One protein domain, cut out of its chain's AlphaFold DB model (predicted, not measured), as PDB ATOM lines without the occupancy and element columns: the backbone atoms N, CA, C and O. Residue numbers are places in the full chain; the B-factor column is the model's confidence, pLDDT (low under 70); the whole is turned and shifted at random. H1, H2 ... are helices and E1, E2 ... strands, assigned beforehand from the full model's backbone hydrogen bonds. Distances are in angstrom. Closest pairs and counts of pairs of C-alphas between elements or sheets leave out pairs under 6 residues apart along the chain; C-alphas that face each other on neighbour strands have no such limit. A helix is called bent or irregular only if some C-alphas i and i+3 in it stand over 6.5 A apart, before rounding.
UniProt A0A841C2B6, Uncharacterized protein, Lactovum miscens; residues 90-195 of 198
ATOM      1  N   GLU A  90     140.525  93.486 233.508       83.44
ATOM      2  CA  GLU A  90     140.665  92.239 232.774       83.44
ATOM      3  C   GLU A  90     141.751  92.440 231.715       83.44
ATOM      4  O   GLU A  90     141.696  93.381 230.919       83.44
ATOM      5  N   VAL A  91     142.767  91.581 231.724       85.56
ATOM      6  CA  VAL A  91     143.891  91.659 230.791       85.56
ATOM      7  C   VAL A  91     143.734  90.574 229.744       85.56
ATOM      8  O   VAL A  91     143.682  89.388 230.068       85.56
ATOM      9  N   GLN A  92     143.689  90.976 228.483       86.75
ATOM     10  CA  GLN A  92     143.754  90.064 227.347       86.75
ATOM     11  C   GLN A  92     145.106  90.236 226.681       86.75
ATOM     12  O   GLN A  92     145.539  91.366 226.460       86.75
ATOM     13  N   TYR A  93     145.783  89.142 226.359       88.50
ATOM     14  CA  TYR A  93     147.017  89.219 225.593       88.50
ATOM     15  C   TYR A  93     147.040  88.215 224.457       88.50
ATOM     16  O   TYR A  93     146.424  87.158 224.542       88.50
ATOM     17  N   PHE A  94     147.766  88.555 223.399       87.00
ATOM     18  CA  PHE A  94     147.969  87.689 222.247       87.00
ATOM     19  C   PHE A  94     149.318  87.986 221.596       87.00
ATOM     20  O   PHE A  94     149.849  89.093 221.695       87.00
ATOM     21  N   ASN A  95     149.890  86.979 220.940       88.38
ATOM     22  CA  ASN A  95     151.153  87.112 220.223       88.38
ATOM     23  C   ASN A  95     150.881  87.293 218.734       88.38
ATOM     24  O   ASN A  95     150.210  86.463 218.122       88.38
ATOM     25  N   ASN A  96     151.435  88.347 218.153       85.38
ATOM     26  CA  ASN A  96     151.456  88.532 216.713       85.38
ATOM     27  C   ASN A  96     152.591  87.717 216.084       85.38
ATOM     28  O   ASN A  96     153.629  87.454 216.695       85.38
ATOM     29  N   ASN A  97     152.416  87.380 214.807       85.56
ATOM     30  CA  ASN A  97     153.400  86.623 214.027       85.56
ATOM     31  C   ASN A  97     154.736  87.366 213.833       85.56
ATOM     32  O   ASN A  97     155.736  86.750 213.478       85.56
ATOM     33  N   ASP A  98     154.771  88.681 214.064       87.25
ATOM     34  CA  ASP A  98     155.966  89.526 213.945       87.25
ATOM     35  C   ASP A  98     156.830  89.560 215.225       87.25
ATOM     36  O   ASP A  98     157.800  90.325 215.300       87.25
ATOM     37  N   GLY A  99     156.468  88.755 216.231       84.75
ATOM     38  CA  GLY A  99     157.137  88.690 217.531       84.75
ATOM     39  C   GLY A  99     156.696  89.769 218.522       84.75
ATOM     40  O   GLY A  99     157.320  89.905 219.573       84.75
ATOM     41  N   THR A 100     155.651  90.539 218.206       89.69
ATOM     42  CA  THR A 100     155.058  91.514 219.129       89.69
ATOM     43  C   THR A 100     153.974  90.847 219.976       89.69
ATOM     44  O   THR A 100     153.022  90.286 219.437       89.69
ATOM     45  N   THR A 101     154.057  90.950 221.301       90.94
ATOM     46  CA  THR A 101     152.953  90.588 222.200       90.94
ATOM     47  C   THR A 101     152.116  91.823 222.492       90.94
ATOM     48  O   THR A 101     152.636  92.858 222.911       90.94
ATOM     49  N   VAL A 102     150.810  91.717 222.293       90.38
ATOM     50  CA  VAL A 102     149.854  92.779 222.592       90.38
ATOM     51  C   VAL A 102     149.171  92.459 223.913       90.38
ATOM     52  O   VAL A 102     148.659  91.357 224.072       90.38
ATOM     53  N   TYR A 103     149.135  93.420 224.832       90.56
ATOM     54  CA  TYR A 103     148.382  93.355 226.085       90.56
ATOM     55  C   TYR A 103     147.315  94.442 226.077       90.56
ATOM     56  O   TYR A 103     147.636  95.620 225.933       90.56
ATOM     57  N   VAL A 104     146.055  94.066 226.252       88.00
ATOM     58  CA  VAL A 104     144.910  94.971 226.323       88.00
ATOM     59  C   VAL A 104     144.343  94.910 227.734       88.00
ATOM     60  O   VAL A 104     143.896  93.862 228.193       88.00
ATOM     61  N   PHE A 105     144.379  96.044 228.422       86.00
ATOM     62  CA  PHE A 105     143.822  96.252 229.750       86.00
ATOM     63  C   PHE A 105     142.435  96.846 229.601       86.00
ATOM     64  O   PHE A 105     142.283  97.962 229.107       86.00
ATOM     65  N   VAL A 106     141.427  96.108 230.044       79.50
ATOM     66  CA  VAL A 106     140.027  96.508 229.957       79.50
ATOM     67  C   VAL A 106     139.527  96.778 231.366       79.50
ATOM     68  O   VAL A 106     139.562  95.889 232.212       79.50
ATOM     69  N   ASN A 107     139.059  97.995 231.641       72.44
ATOM     70  CA  ASN A 107     138.469  98.309 232.939       72.44
ATOM     71  C   ASN A 107     137.063  97.686 233.052       72.44
ATOM     72  O   ASN A 107     136.127  98.143 232.396       72.44
ATOM     73  N   GLY A 108     136.929  96.657 233.890       56.38
ATOM     74  CA  GLY A 108     135.686  95.944 234.199       56.38
ATOM     75  C   GLY A 108     135.046  96.315 235.549       56.38
ATOM     76  O   GLY A 108     134.089  95.663 235.962       56.38
ATOM     77  N   GLY A 109     135.560  97.326 236.267       48.97
ATOM     78  CA  GLY A 109     135.046  97.754 237.584       48.97
ATOM     79  C   GLY A 109     133.676  98.460 237.548       48.97
ATOM     80  O   GLY A 109     133.035  98.540 236.510       48.97
ATOM     81  N   ILE A 110     133.220  99.042 238.671       40.81
ATOM     82  CA  ILE A 110     131.920  99.763 238.809       40.81
ATOM     83  C   ILE A 110     131.757 100.919 237.792       40.81
ATOM     84  O   ILE A 110     130.647 101.275 237.396       40.81
ATOM     85  N   ASN A 111     132.860 101.461 237.274       41.34
ATOM     86  CA  ASN A 111     132.826 102.430 236.175       41.34
ATOM     87  C   ASN A 111     132.515 101.802 234.800       41.34
ATOM     88  O   ASN A 111     132.175 102.536 233.875       41.34
ATOM     89  N   GLY A 112     132.521 100.474 234.688       38.34
ATOM     90  CA  GLY A 112     132.133  99.658 233.536       38.34
ATOM     91  C   GLY A 112     130.851  98.832 233.713       38.34
ATOM     92  O   GLY A 112     130.407  98.160 232.781       38.34
ATOM     93  N   THR A 113     130.191  98.903 234.876       38.53
ATOM     94  CA  THR A 113     128.889  98.253 235.107       38.53
ATOM     95  C   THR A 113     127.751  99.090 234.523       38.53
ATOM     96  O   THR A 113     126.963  99.707 235.235       38.53
ATOM     97  N   GLY A 114     127.680  99.125 233.197       39.97
ATOM     98  CA  GLY A 114     126.505  99.528 232.436       39.97
ATOM     99  C   GLY A 114     126.375  98.557 231.274       39.97
ATOM    100  O   GLY A 114     127.301  98.441 230.474       39.97
ATOM    101  N   LYS A 115     125.258  97.826 231.194       37.97
ATOM    102  CA  LYS A 115     124.931  96.915 230.082       37.97
ATOM    103  C   LYS A 115     124.576  97.682 228.800       37.97
ATOM    104  O   LYS A 115     123.644  97.315 228.090       37.97
ATOM    105  N   ASP A 116     125.316  98.737 228.502       41.38
ATOM    106  CA  ASP A 116     125.159  99.492 227.274       41.38
ATOM    107  C   ASP A 116     126.042  98.816 226.222       41.38
ATOM    108  O   ASP A 116     127.181  99.204 225.955       41.38
ATOM    109  N   TYR A 117     125.515  97.706 225.703       42.72
ATOM    110  CA  TYR A 117     126.049  96.995 224.550       42.72
ATOM    111  C   TYR A 117     125.908  97.891 223.319       42.72
ATOM    112  O   TYR A 117     124.894  97.856 222.626       42.72
ATOM    113  N   TYR A 118     126.928  98.693 223.042       38.53
ATOM    114  CA  TYR A 118     127.101  99.289 221.727       38.53
ATOM    115  C   TYR A 118     128.259  98.574 221.045       38.53
ATOM    116  O   TYR A 118     129.413  98.897 221.287       38.53
ATOM    117  N   GLY A 119     127.892  97.587 220.223       40.03
ATOM    118  CA  GLY A 119     128.715  96.996 219.171       40.03
ATOM    119  C   GLY A 119     129.375  95.646 219.473       40.03
ATOM    120  O   GLY A 119     129.643  95.264 220.611       40.03
ATOM    121  N   ASN A 120     129.575  94.881 218.397       38.19
ATOM    122  CA  ASN A 120     130.211  93.568 218.410       38.19
ATOM    123  C   ASN A 120     131.734  93.741 218.513       38.19
ATOM    124  O   ASN A 120     132.451  93.589 217.526       38.19
ATOM    125  N   SER A 121     132.237  94.066 219.702       40.78
ATOM    126  CA  SER A 121     133.662  93.895 219.990       40.78
ATOM    127  C   SER A 121     134.016  92.397 219.889       40.78
ATOM    128  O   SER A 121     133.261  91.575 220.425       40.78
ATOM    129  N   PRO A 122     135.159  92.009 219.290       37.41
ATOM    130  CA  PRO A 122     135.643  90.621 219.276       37.41
ATOM    131  C   PRO A 122     135.826  90.017 220.682       37.41
ATOM    132  O   PRO A 122     135.998  88.807 220.821       37.41
ATOM    133  N   SER A 123     135.765  90.852 221.723       40.72
ATOM    134  CA  SER A 123     135.908  90.473 223.126       40.72
ATOM    135  C   SER A 123     134.654  90.738 223.980       40.72
ATOM    136  O   SER A 123     134.711  90.563 225.194       40.72
ATOM    137  N   GLY A 124     133.522  91.154 223.388       45.31
ATOM    138  CA  GLY A 124     132.229  91.283 224.088       45.31
ATOM    139  C   GLY A 124     132.125  92.422 225.116       45.31
ATOM    140  O   GLY A 124     131.364  92.312 226.078       45.31
ATOM    141  N   ILE A 125     132.888  93.501 224.936       48.34
ATOM    142  CA  ILE A 125     133.050  94.579 225.924       48.34
ATOM    143  C   ILE A 125     132.184  95.801 225.569       48.34
ATOM    144  O   ILE A 125     131.985  96.092 224.396       48.34
ATOM    145  N   SER A 126     131.661  96.524 226.569       53.16
ATOM    146  CA  SER A 126     130.871  97.745 226.356       53.16
ATOM    147  C   SER A 126     131.738  98.943 225.952       53.16
ATOM    148  O   SER A 126     132.894  99.073 226.352       53.16
ATOM    149  N   LEU A 127     131.135  99.897 225.244       51.03
ATOM    150  CA  LEU A 127     131.769 101.128 224.765       51.03
ATOM    151  C   LEU A 127     132.421 101.988 225.862       51.03
ATOM    152  O   LEU A 127     133.440 102.651 225.670       51.03
ATOM    153  N   LYS A 128     131.824 101.959 227.054       54.91
ATOM    154  CA  LYS A 128     132.338 102.640 228.242       54.91
ATOM    155  C   LYS A 128     133.624 101.984 228.757       54.91
ATOM    156  O   LYS A 128     134.506 102.675 229.263       54.91
ATOM    157  N   ASN A 129     133.750 100.670 228.595       58.06
ATOM    158  CA  ASN A 129     134.962  99.931 228.938       58.06
ATOM    159  C   ASN A 129     136.037 100.128 227.865       58.06
ATOM    160  O   ASN A 129     137.216 100.196 228.204       58.06
ATOM    161  N   GLU A 130     135.638 100.303 226.600       60.06
ATOM    162  CA  GLU A 130     136.553 100.645 225.505       60.06
ATOM    163  C   GLU A 130     137.241 101.990 225.750       60.06
ATOM    164  O   GLU A 130     138.462 102.055 225.665       60.06
ATOM    165  N   GLN A 131     136.514 103.039 226.150       61.00
ATOM    166  CA  GLN A 131     137.112 104.346 226.486       61.00
ATOM    167  C   GLN A 131     138.064 104.304 227.691       61.00
ATOM    168  O   GLN A 131     138.949 105.147 227.806       61.00
ATOM    169  N   ASN A 132     137.892 103.325 228.579       66.69
ATOM    170  CA  ASN A 132     138.708 103.141 229.778       66.69
ATOM    171  C   ASN A 132     139.725 101.999 229.622       66.69
ATOM    172  O   ASN A 132     140.155 101.409 230.619       66.69
ATOM    173  N   SER A 133     140.081 101.674 228.376       77.00
ATOM    174  CA  SER A 133     141.066 100.651 228.054       77.00
ATOM    175  C   SER A 133     142.452 101.234 227.783       77.00
ATOM    176  O   SER A 133     142.629 102.421 227.502       77.00
ATOM    177  N   ALA A 134     143.454 100.372 227.882       85.75
ATOM    178  CA  ALA A 134     144.843 100.666 227.575       85.75
ATOM    179  C   ALA A 134     145.441  99.497 226.795       85.75
ATOM    180  O   ALA A 134     145.109  98.342 227.058       85.75
ATOM    181  N   GLN A 135     146.347  99.782 225.868       89.12
ATOM    182  CA  GLN A 135     147.071  98.766 225.115       89.12
ATOM    183  C   GLN A 135     148.575  98.942 225.302       89.12
ATOM    184  O   GLN A 135     149.092 100.060 225.313       89.12
ATOM    185  N   PHE A 136     149.280  97.824 225.409       92.94
ATOM    186  CA  PHE A 136     150.732  97.770 225.385       92.94
ATOM    187  C   PHE A 136     151.187  96.824 224.284       92.94
ATOM    188  O   PHE A 136     150.728  95.685 224.208       92.94
ATOM    189  N   LEU A 137     152.102  97.295 223.445       93.81
ATOM    190  CA  LEU A 137     152.775  96.487 222.439       93.81
ATOM    191  C   LEU A 137     154.184  96.222 222.942       93.81
ATOM    192  O   LEU A 137     154.955  97.162 223.131       93.81
ATOM    193  N   VAL A 138     154.501  94.956 223.181       94.75
ATOM    194  CA  VAL A 138     155.795  94.527 223.705       94.75
ATOM    195  C   VAL A 138     156.542  93.775 222.616       94.75
ATOM    196  O   VAL A 138     156.060  92.757 222.123       94.75
ATOM    197  N   LYS A 139     157.722  94.267 222.243       93.94
ATOM    198  CA  LYS A 139     158.596  93.636 221.248       93.94
ATOM    199  C   LYS A 139     160.031  93.627 221.761       93.94
ATOM    200  O   LYS A 139     160.708  94.656 221.773       93.94
ATOM    201  N   GLY A 140     160.502  92.455 222.185       90.62
ATOM    202  CA  GLY A 140     161.768  92.350 222.911       90.62
ATOM    203  C   GLY A 140     161.708  93.157 224.210       90.62
ATOM    204  O   GLY A 140     160.804  92.951 225.011       90.62
ATOM    205  N   ASP A 141     162.646  94.087 224.393       92.00
ATOM    206  CA  ASP A 141     162.704  94.969 225.571       92.00
ATOM    207  C   ASP A 141     161.879  96.259 225.413       92.00
ATOM    208  O   ASP A 141     161.784  97.053 226.341       92.00
ATOM    209  N   GLN A 142     161.287  96.503 224.241       94.62
ATOM    210  CA  GLN A 142     160.523  97.723 223.981       94.62
ATOM    211  C   GLN A 142     159.044  97.541 224.302       94.62
ATOM    212  O   GLN A 142     158.427  96.556 223.890       94.62
ATOM    213  N   VAL A 143     158.470  98.537 224.973       95.00
ATOM    214  CA  VAL A 143     157.057  98.622 225.328       95.00
ATOM    215  C   VAL A 143     156.473  99.931 224.811       95.00
ATOM    216  O   VAL A 143     156.852 101.021 225.238       95.00
ATOM    217  N   THR A 144     155.490  99.840 223.921       95.44
ATOM    218  CA  THR A 144     154.709 100.992 223.457       95.44
ATOM    219  C   THR A 144     153.363 101.017 224.162       95.44
ATOM    220  O   THR A 144     152.560 100.106 223.989       95.44
ATOM    221  N   PHE A 145     153.108 102.071 224.936       92.81
ATOM    222  CA  PHE A 145     151.839 102.319 225.613       92.81
ATOM    223  C   PHE A 145     150.915 103.162 224.730       92.81
ATOM    224  O   PHE A 145     151.287 104.250 224.273       92.81
ATOM    225  N   GLN A 146     149.698 102.673 224.522       90.94
ATOM    226  CA  GLN A 146     148.671 103.304 223.709       90.94
ATOM    227  C   GLN A 146     147.354 103.391 224.478       90.94
ATOM    228  O   GLN A 146     147.005 102.515 225.271       90.94
ATOM    229  N   ILE A 147     146.612 104.458 224.210       85.06
ATOM    230  CA  ILE A 147     145.236 104.629 224.680       85.06
ATOM    231  C   ILE A 147     144.327 104.801 223.465       85.06
ATOM    232  O   ILE A 147     144.787 105.284 222.420       85.06
ATOM    233  N   PRO A 148     143.051 104.424 223.573       79.00
ATOM    234  CA  PRO A 148     142.104 104.613 222.493       79.00
ATOM    235  C   PRO A 148     141.861 106.110 222.247       79.00
ATOM    236  O   PRO A 148     141.774 106.918 223.174       79.00
ATOM    237  N   SER A 149     141.745 106.485 220.978       77.88
ATOM    238  CA  SER A 149     141.366 107.817 220.518       77.88
ATOM    239  C   SER A 149     140.182 107.695 219.565       77.88
ATOM    240  O   SER A 149     140.177 106.856 218.667       77.88
ATOM    241  N   PHE A 150     139.199 108.578 219.733       73.19
ATOM    242  CA  PHE A 150     137.922 108.535 219.017       73.19
ATOM    243  C   PHE A 150     137.715 109.821 218.202       73.19
ATOM    244  O   PHE A 150     136.900 110.665 218.578       73.19
ATOM    245  N   PRO A 151     138.474 110.027 217.108       66.00
ATOM    246  CA  PRO A 151     138.441 111.284 216.355       66.00
ATOM    247  C   PRO A 151     137.067 111.585 215.736       66.00
ATOM    248  O   PRO A 151     136.711 112.751 215.605       66.00
ATOM    249  N   ASN A 152     136.283 110.552 215.410       64.81
ATOM    250  CA  ASN A 152     134.960 110.677 214.787       64.81
ATOM    251  C   ASN A 152     133.808 110.335 215.752       64.81
ATOM    252  O   ASN A 152     132.696 110.045 215.316       64.81
ATOM    253  N   GLY A 153     134.067 110.353 217.061       59.41
ATOM    254  CA  GLY A 153     133.128 109.847 218.057       59.41
ATOM    255  C   GLY A 153     133.211 108.330 218.214       59.41
ATOM    256  O   GLY A 153     134.147 107.686 217.742       59.41
ATOM    257  N   VAL A 154     132.261 107.776 218.966       58.25
ATOM    258  CA  VAL A 154     132.364 106.423 219.505       58.25
ATOM    259  C   VAL A 154     131.196 105.592 218.964       58.25
ATOM    260  O   VAL A 154     130.054 105.786 219.372       58.25
ATOM    261  N   SER A 155     131.468 104.728 217.986       54.66
ATOM    262  CA  SER A 155     130.461 103.988 217.198       54.66
ATOM    263  C   SER A 155     130.146 102.581 217.725       54.66
ATOM    264  O   SER A 155     129.183 101.964 217.272       54.66
ATOM    265  N   GLY A 156     130.927 102.072 218.681       49.97
ATOM    266  CA  GLY A 156     130.758 100.730 219.252       49.97
ATOM    267  C   GLY A 156     131.647  99.652 218.642       49.97
ATOM    268  O   GLY A 156     131.586  98.499 219.053       49.97
ATOM    269  N   ASN A 157     132.440  99.980 217.625       53.97
ATOM    270  CA  ASN A 157     133.221  98.982 216.912       53.97
ATOM    271  C   ASN A 157     134.703  99.042 217.298       53.97
ATOM    272  O   ASN A 157     135.380 100.038 217.040       53.97
ATOM    273  N   TRP A 158     135.228  97.942 217.842       53.72
ATOM    274  CA  TRP A 158     136.639  97.818 218.224       53.72
ATOM    275  C   TRP A 158     137.591  98.058 217.043       53.72
ATOM    276  O   TRP A 158     138.685  98.587 217.226       53.72
ATOM    277  N   SER A 159     137.161  97.737 215.813       58.28
ATOM    278  CA  SER A 159     137.958  97.989 214.605       58.28
ATOM    279  C   SER A 159     138.060  99.472 214.230       58.28
ATOM    280  O   SER A 159     138.846  99.823 213.355       58.28
ATOM    281  N   GLU A 160     137.254 100.340 214.844       62.53
ATOM    282  CA  GLU A 160     137.242 101.787 214.592       62.53
ATOM    283  C   GLU A 160     138.042 102.568 215.647       62.53
ATOM    284  O   GLU A 160     138.207 103.785 215.529       62.53
ATOM    285  N   ILE A 161     138.583 101.877 216.659       68.75
ATOM    286  CA  ILE A 161     139.463 102.475 217.662       68.75
ATOM    287  C   ILE A 161     140.795 102.832 217.010       68.75
ATOM    288  O   ILE A 161     141.556 101.970 216.563       68.75
ATOM    289  N   VAL A 162     141.122 104.123 217.024       79.88
ATOM    290  CA  VAL A 162     142.460 104.588 216.666       79.88
ATOM    291  C   VAL A 162     143.309 104.585 217.927       79.88
ATOM    292  O   VAL A 162     143.129 105.420 218.810       79.88
ATOM    293  N   TRP A 163     144.255 103.658 218.021       84.00
ATOM    294  CA  TRP A 163     145.190 103.617 219.140       84.00
ATOM    295  C   TRP A 163     146.237 104.721 219.008       84.00
ATOM    296  O   TRP A 163     146.983 104.792 218.030       84.00
ATOM    297  N   LYS A 164     146.292 105.610 220.004       88.31
ATOM    298  CA  LYS A 164     147.250 106.714 220.042       88.31
ATOM    299  C   LYS A 164     148.369 106.398 221.020       88.31
ATOM    300  O   LYS A 164     148.143 106.319 222.230       88.31
ATOM    301  N   THR A 165     149.589 106.312 220.497       92.75
ATOM    302  CA  THR A 165     150.802 106.182 221.307       92.75
ATOM    303  C   THR A 165     150.936 107.341 222.288       92.75
ATOM    304  O   THR A 165     150.900 108.508 221.900       92.75
ATOM    305  N   GLN A 166     151.092 106.991 223.561       91.75
ATOM    306  CA  GLN A 166     151.342 107.921 224.659       91.75
ATOM    307  C   GLN A 166     152.816 107.937 225.052       91.75
ATOM    308  O   GLN A 166     153.365 108.993 225.350       91.75
ATOM    309  N   ALA A 167     153.453 106.765 225.067       92.19
ATOM    310  CA  ALA A 167     154.856 106.616 225.422       92.19
ATOM    311  C   ALA A 167     155.437 105.344 224.800       92.19
ATOM    312  O   ALA A 167     154.719 104.365 224.595       92.19
ATOM    313  N   SER A 168     156.745 105.357 224.573       94.62
ATOM    314  CA  SER A 168     157.540 104.166 224.287       94.62
ATOM    315  C   SER A 168     158.675 104.124 225.297       94.62
ATOM    316  O   SER A 168     159.387 105.116 225.435       94.62
ATOM    317  N   LEU A 169     158.777 103.019 226.026       93.44
ATOM    318  CA  LEU A 169     159.723 102.816 227.118       93.44
ATOM    319  C   LEU A 169     160.320 101.418 227.006       93.44
ATOM    320  O   LEU A 169     159.656 100.501 226.520       93.44
ATOM    321  N   THR A 170     161.523 101.225 227.527       94.12
ATOM    322  CA  THR A 170     162.042  99.873 227.750       94.12
ATOM    323  C   THR A 170     161.386  99.222 228.974       94.12
ATOM    324  O   THR A 170     160.815  99.903 229.838       94.12
ATOM    325  N   ILE A 171     161.491  97.894 229.113       91.25
ATOM    326  CA  ILE A 171     161.042  97.203 230.335       91.25
ATOM    327  C   ILE A 171     161.831  97.723 231.544       91.25
ATOM    328  O   ILE A 171     161.250  97.934 232.610       91.25
ATOM    329  N   SER A 172     163.128  97.997 231.383       91.75
ATOM    330  CA  SER A 172     163.969  98.556 232.448       91.75
ATOM    331  C   SER A 172     163.524  99.956 232.894       91.75
ATOM    332  O   SER A 172     163.475 100.233 234.096       91.75
ATOM    333  N   GLU A 173     163.120 100.824 231.965       91.88
ATOM    334  CA  GLU A 173     162.555 102.139 232.281       91.88
ATOM    335  C   GLU A 173     161.212 102.017 233.008       91.88
ATOM    336  O   GLU A 173     160.987 102.708 234.006       91.88
ATOM    337  N   LEU A 174     160.340 101.102 232.569       90.44
ATOM    338  CA  LEU A 174     159.079 100.809 233.256       90.44
ATOM    339  C   LEU A 174     159.312 100.309 234.686       90.44
ATOM    340  O   LEU A 174     158.665 100.791 235.616       90.44
ATOM    341  N   GLN A 175     160.251  99.382 234.891       90.69
ATOM    342  CA  GLN A 175     160.612  98.878 236.221       90.69
ATOM    343  C   GLN A 175     161.122  99.999 237.129       90.69
ATOM    344  O   GLN A 175     160.681 100.119 238.274       90.69
ATOM    345  N   SER A 176     162.014 100.844 236.609       90.00
ATOM    346  CA  SER A 176     162.558 101.983 237.350       90.00
ATOM    347  C   SER A 176     161.456 102.954 237.788       90.00
ATOM    348  O   SER A 176     161.418 103.380 238.941       90.00
ATOM    349  N   GLN A 177     160.500 103.247 236.901       87.06
ATOM    350  CA  GLN A 177     159.439 104.221 237.168       87.06
ATOM    351  C   GLN A 177     158.288 103.672 238.025       87.06
ATOM    352  O   GLN A 177     157.682 104.431 238.784       87.06
ATOM    353  N   PHE A 178     157.959 102.378 237.910       85.81
ATOM    354  CA  PHE A 178     156.707 101.842 238.457       85.81
ATOM    355  C   PHE A 178     156.841 100.605 239.355       85.81
ATOM    356  O   PHE A 178     155.829 100.145 239.886       85.81
ATOM    357  N   SER A 179     158.050 100.101 239.627       81.81
ATOM    358  CA  SER A 179     158.263  98.965 240.552       81.81
ATOM    359  C   SER A 179     157.573  99.149 241.912       81.81
ATOM    360  O   SER A 179     156.920  98.231 242.408       81.81
ATOM    361  N   GLY A 180     157.614 100.360 242.477       82.44
ATOM    362  CA  GLY A 180     156.933 100.693 243.736       82.44
ATOM    363  C   GLY A 180     155.397 100.651 243.682       82.44
ATOM    364  O   GLY A 180     154.751 100.673 244.729       82.44
ATOM    365  N   LYS A 181     154.792 100.578 242.489       82.75
ATOM    366  CA  LYS A 181     153.334 100.560 242.273       82.75
ATOM    367  C   LYS A 181     152.777  99.164 241.943       82.75
ATOM    368  O   LYS A 181     151.559  98.979 241.956       82.75
ATOM    369  N   VAL A 182     153.632  98.162 241.717       83.31
ATOM    370  CA  VAL A 182     153.239  96.790 241.317       83.31
ATOM    371  C   VAL A 182     152.321  96.113 242.346       83.31
ATOM    372  O   VAL A 182     151.354  95.444 241.982       83.31
ATOM    373  N   ALA A 183     152.558  96.331 243.642       81.88
ATOM    374  CA  ALA A 183     151.730  95.770 244.716       81.88
ATOM    375  C   ALA A 183     150.291  96.326 244.741       81.88
ATOM    376  O   ALA A 183     149.384  95.690 245.279       81.88
ATOM    377  N   ASN A 184     150.071  97.524 244.188       80.06
ATOM    378  CA  ASN A 184     148.723  98.050 243.988       80.06
ATOM    379  C   ASN A 184     148.112  97.487 242.700       80.06
ATOM    380  O   ASN A 184     146.968  97.049 242.697       80.06
ATOM    381  N   ALA A 185     148.909  97.420 241.635       80.44
ATOM    382  CA  ALA A 185     148.480  96.932 240.330       80.44
ATOM    383  C   ALA A 185     148.018  95.460 240.353       80.44
ATOM    384  O   ALA A 185     147.026  95.097 239.726       80.44
ATOM    385  N   THR A 186     148.673  94.620 241.155       80.06
ATOM    386  CA  THR A 186     148.264  93.223 241.417       80.06
ATOM    387  C   THR A 186     146.858  93.096 241.996       80.06
ATOM    388  O   THR A 186     146.183  92.109 241.732       80.06
ATOM    389  N   LYS A 187     146.391  94.088 242.763       80.56
ATOM    390  CA  LYS A 187     145.025  94.115 243.313       80.56
ATOM    391  C   LYS A 187     143.993  94.595 242.298       80.56
ATOM    392  O   LYS A 187     142.799  94.420 242.515       80.56
ATOM    393  N   GLN A 188     144.459  95.239 241.234       77.88
ATOM    394  CA  GLN A 188     143.622  95.803 240.187       77.88
ATOM    395  C   GLN A 188     143.413  94.801 239.056       77.88
ATOM    396  O   GLN A 188     142.334  94.765 238.489       77.88
ATOM    397  N   VAL A 189     144.386  93.942 238.745       83.19
ATOM    398  CA  VAL A 189     144.215  92.890 237.732       83.19
ATOM    399  C   VAL A 189     143.380  91.736 238.294       83.19
ATOM    400  O   VAL A 189     143.829  91.019 239.186       83.19
ATOM    401  N   VAL A 190     142.174  91.539 237.757       82.56
ATOM    402  CA  VAL A 190     141.218  90.515 238.227       82.56
ATOM    403  C   VAL A 190     141.243  89.233 237.405       82.56
ATOM    404  O   VAL A 190     140.954  88.160 237.930       82.56
ATOM    405  N   SER A 191     141.614  89.324 236.130       83.12
ATOM    406  CA  SER A 191     141.737  88.168 235.248       83.12
ATOM    407  C   SER A 191     142.777  88.416 234.167       83.12
ATOM    408  O   SER A 191     142.981  89.545 233.720       83.12
ATOM    409  N   ILE A 192     143.419  87.336 233.731       85.12
ATOM    410  CA  ILE A 192     144.392  87.340 232.644       85.12
ATOM    411  C   ILE A 192     143.996  86.227 231.677       85.12
ATOM    412  O   ILE A 192     143.912  85.066 232.076       85.12
ATOM    413  N   THR A 193     143.786  86.579 230.413       84.25
ATOM    414  CA  THR A 193     143.343  85.653 229.369       84.25
ATOM    415  C   THR A 193     144.296  85.715 228.181       84.25
ATOM    416  O   THR A 193     144.605  86.798 227.686       84.25
ATOM    417  N   ASN A 194     144.745  84.548 227.720       82.50
ATOM    418  CA  ASN A 194     145.434  84.420 226.441       82.50
ATOM    419  C   ASN A 194     144.385  84.278 225.336       82.50
ATOM    420  O   ASN A 194     143.620  83.310 225.334       82.50
ATOM    421  N   SER A 195     144.346  85.239 224.426       75.44
ATOM    422  CA  SER A 195     143.415  85.272 223.303       75.44
ATOM    423  C   SER A 195     144.144  84.900 222.011       75.44
ATOM    424  O   SER A 195     145.341  85.140 221.861       75.44
TER     425      SER A 195
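This is residues 90 to 195 of the 198 residues of an uncharacterized protein of Lactovum miscens (UniProt A0A841C2B6). One strongly twisted six-stranded sheet makes the body, and a sharply kinked helix, H2, arches from one edge strand, E5, to the other, E6, its residues 175 to 187 sticking out. Short H1 sits beside the ends of E2 and E4. The 106 printed residues hold E1, E2, H1, E3, E4, E5, H2 and E6 in that order; the mixed sheet runs E5 E4 E3 E2 E1 E6, and the class is mixed. The whole is compact, with a radius of gyration of the C-alphas of 14.4 A, spanning 39 by 31 by 25 A.

Start at E1, residues 90 to 95, and E2, residues 101 to 107, an antiparallel hairpin with N 92 and O 104 2.9 A apart. Beside E1 find its parallel neighbour E6, residues 189 to 194, with N 193 and O 91 at 2.8 A. Beside E2 find antiparallel E3, residues 134 to 139, with N 103 and O 136 at 2.8 A. E3, E4, residues 142 to 149, and E5, residues 162 to 170, form a meander, each strand the antiparallel neighbour of the one before; look at N 144 and O 137, 2.8 A, and N 143 and O 169, 2.8 A. H2, residues 171 to 188, is on the sheet at a height of 11.0 A. It is irregular, with C-alphas 177 and 180 7.9 A apart, and 9 of 14 O i to N i+4 pairs are within hydrogen-bond range. H1, residues 127 to 131, with every such pair within range, stands at the sheet's level; its closest C-alphas to E2 are Asn 129 and Asn 107, 5.6 A.

Find C-alpha 90 at (140.665, 92.239, 232.774), where E1 begins; E5 spans 23.0 A, E4 21.9 A and H2 20.1 A. E6 ends at C-alpha 194, (145.434, 84.420, 226.441).

The printed part has no cut; the links E2 to H1 and E4 to E5 are long. Residues 108 to 132 and 151 to 161 of the model have pLDDT under 70.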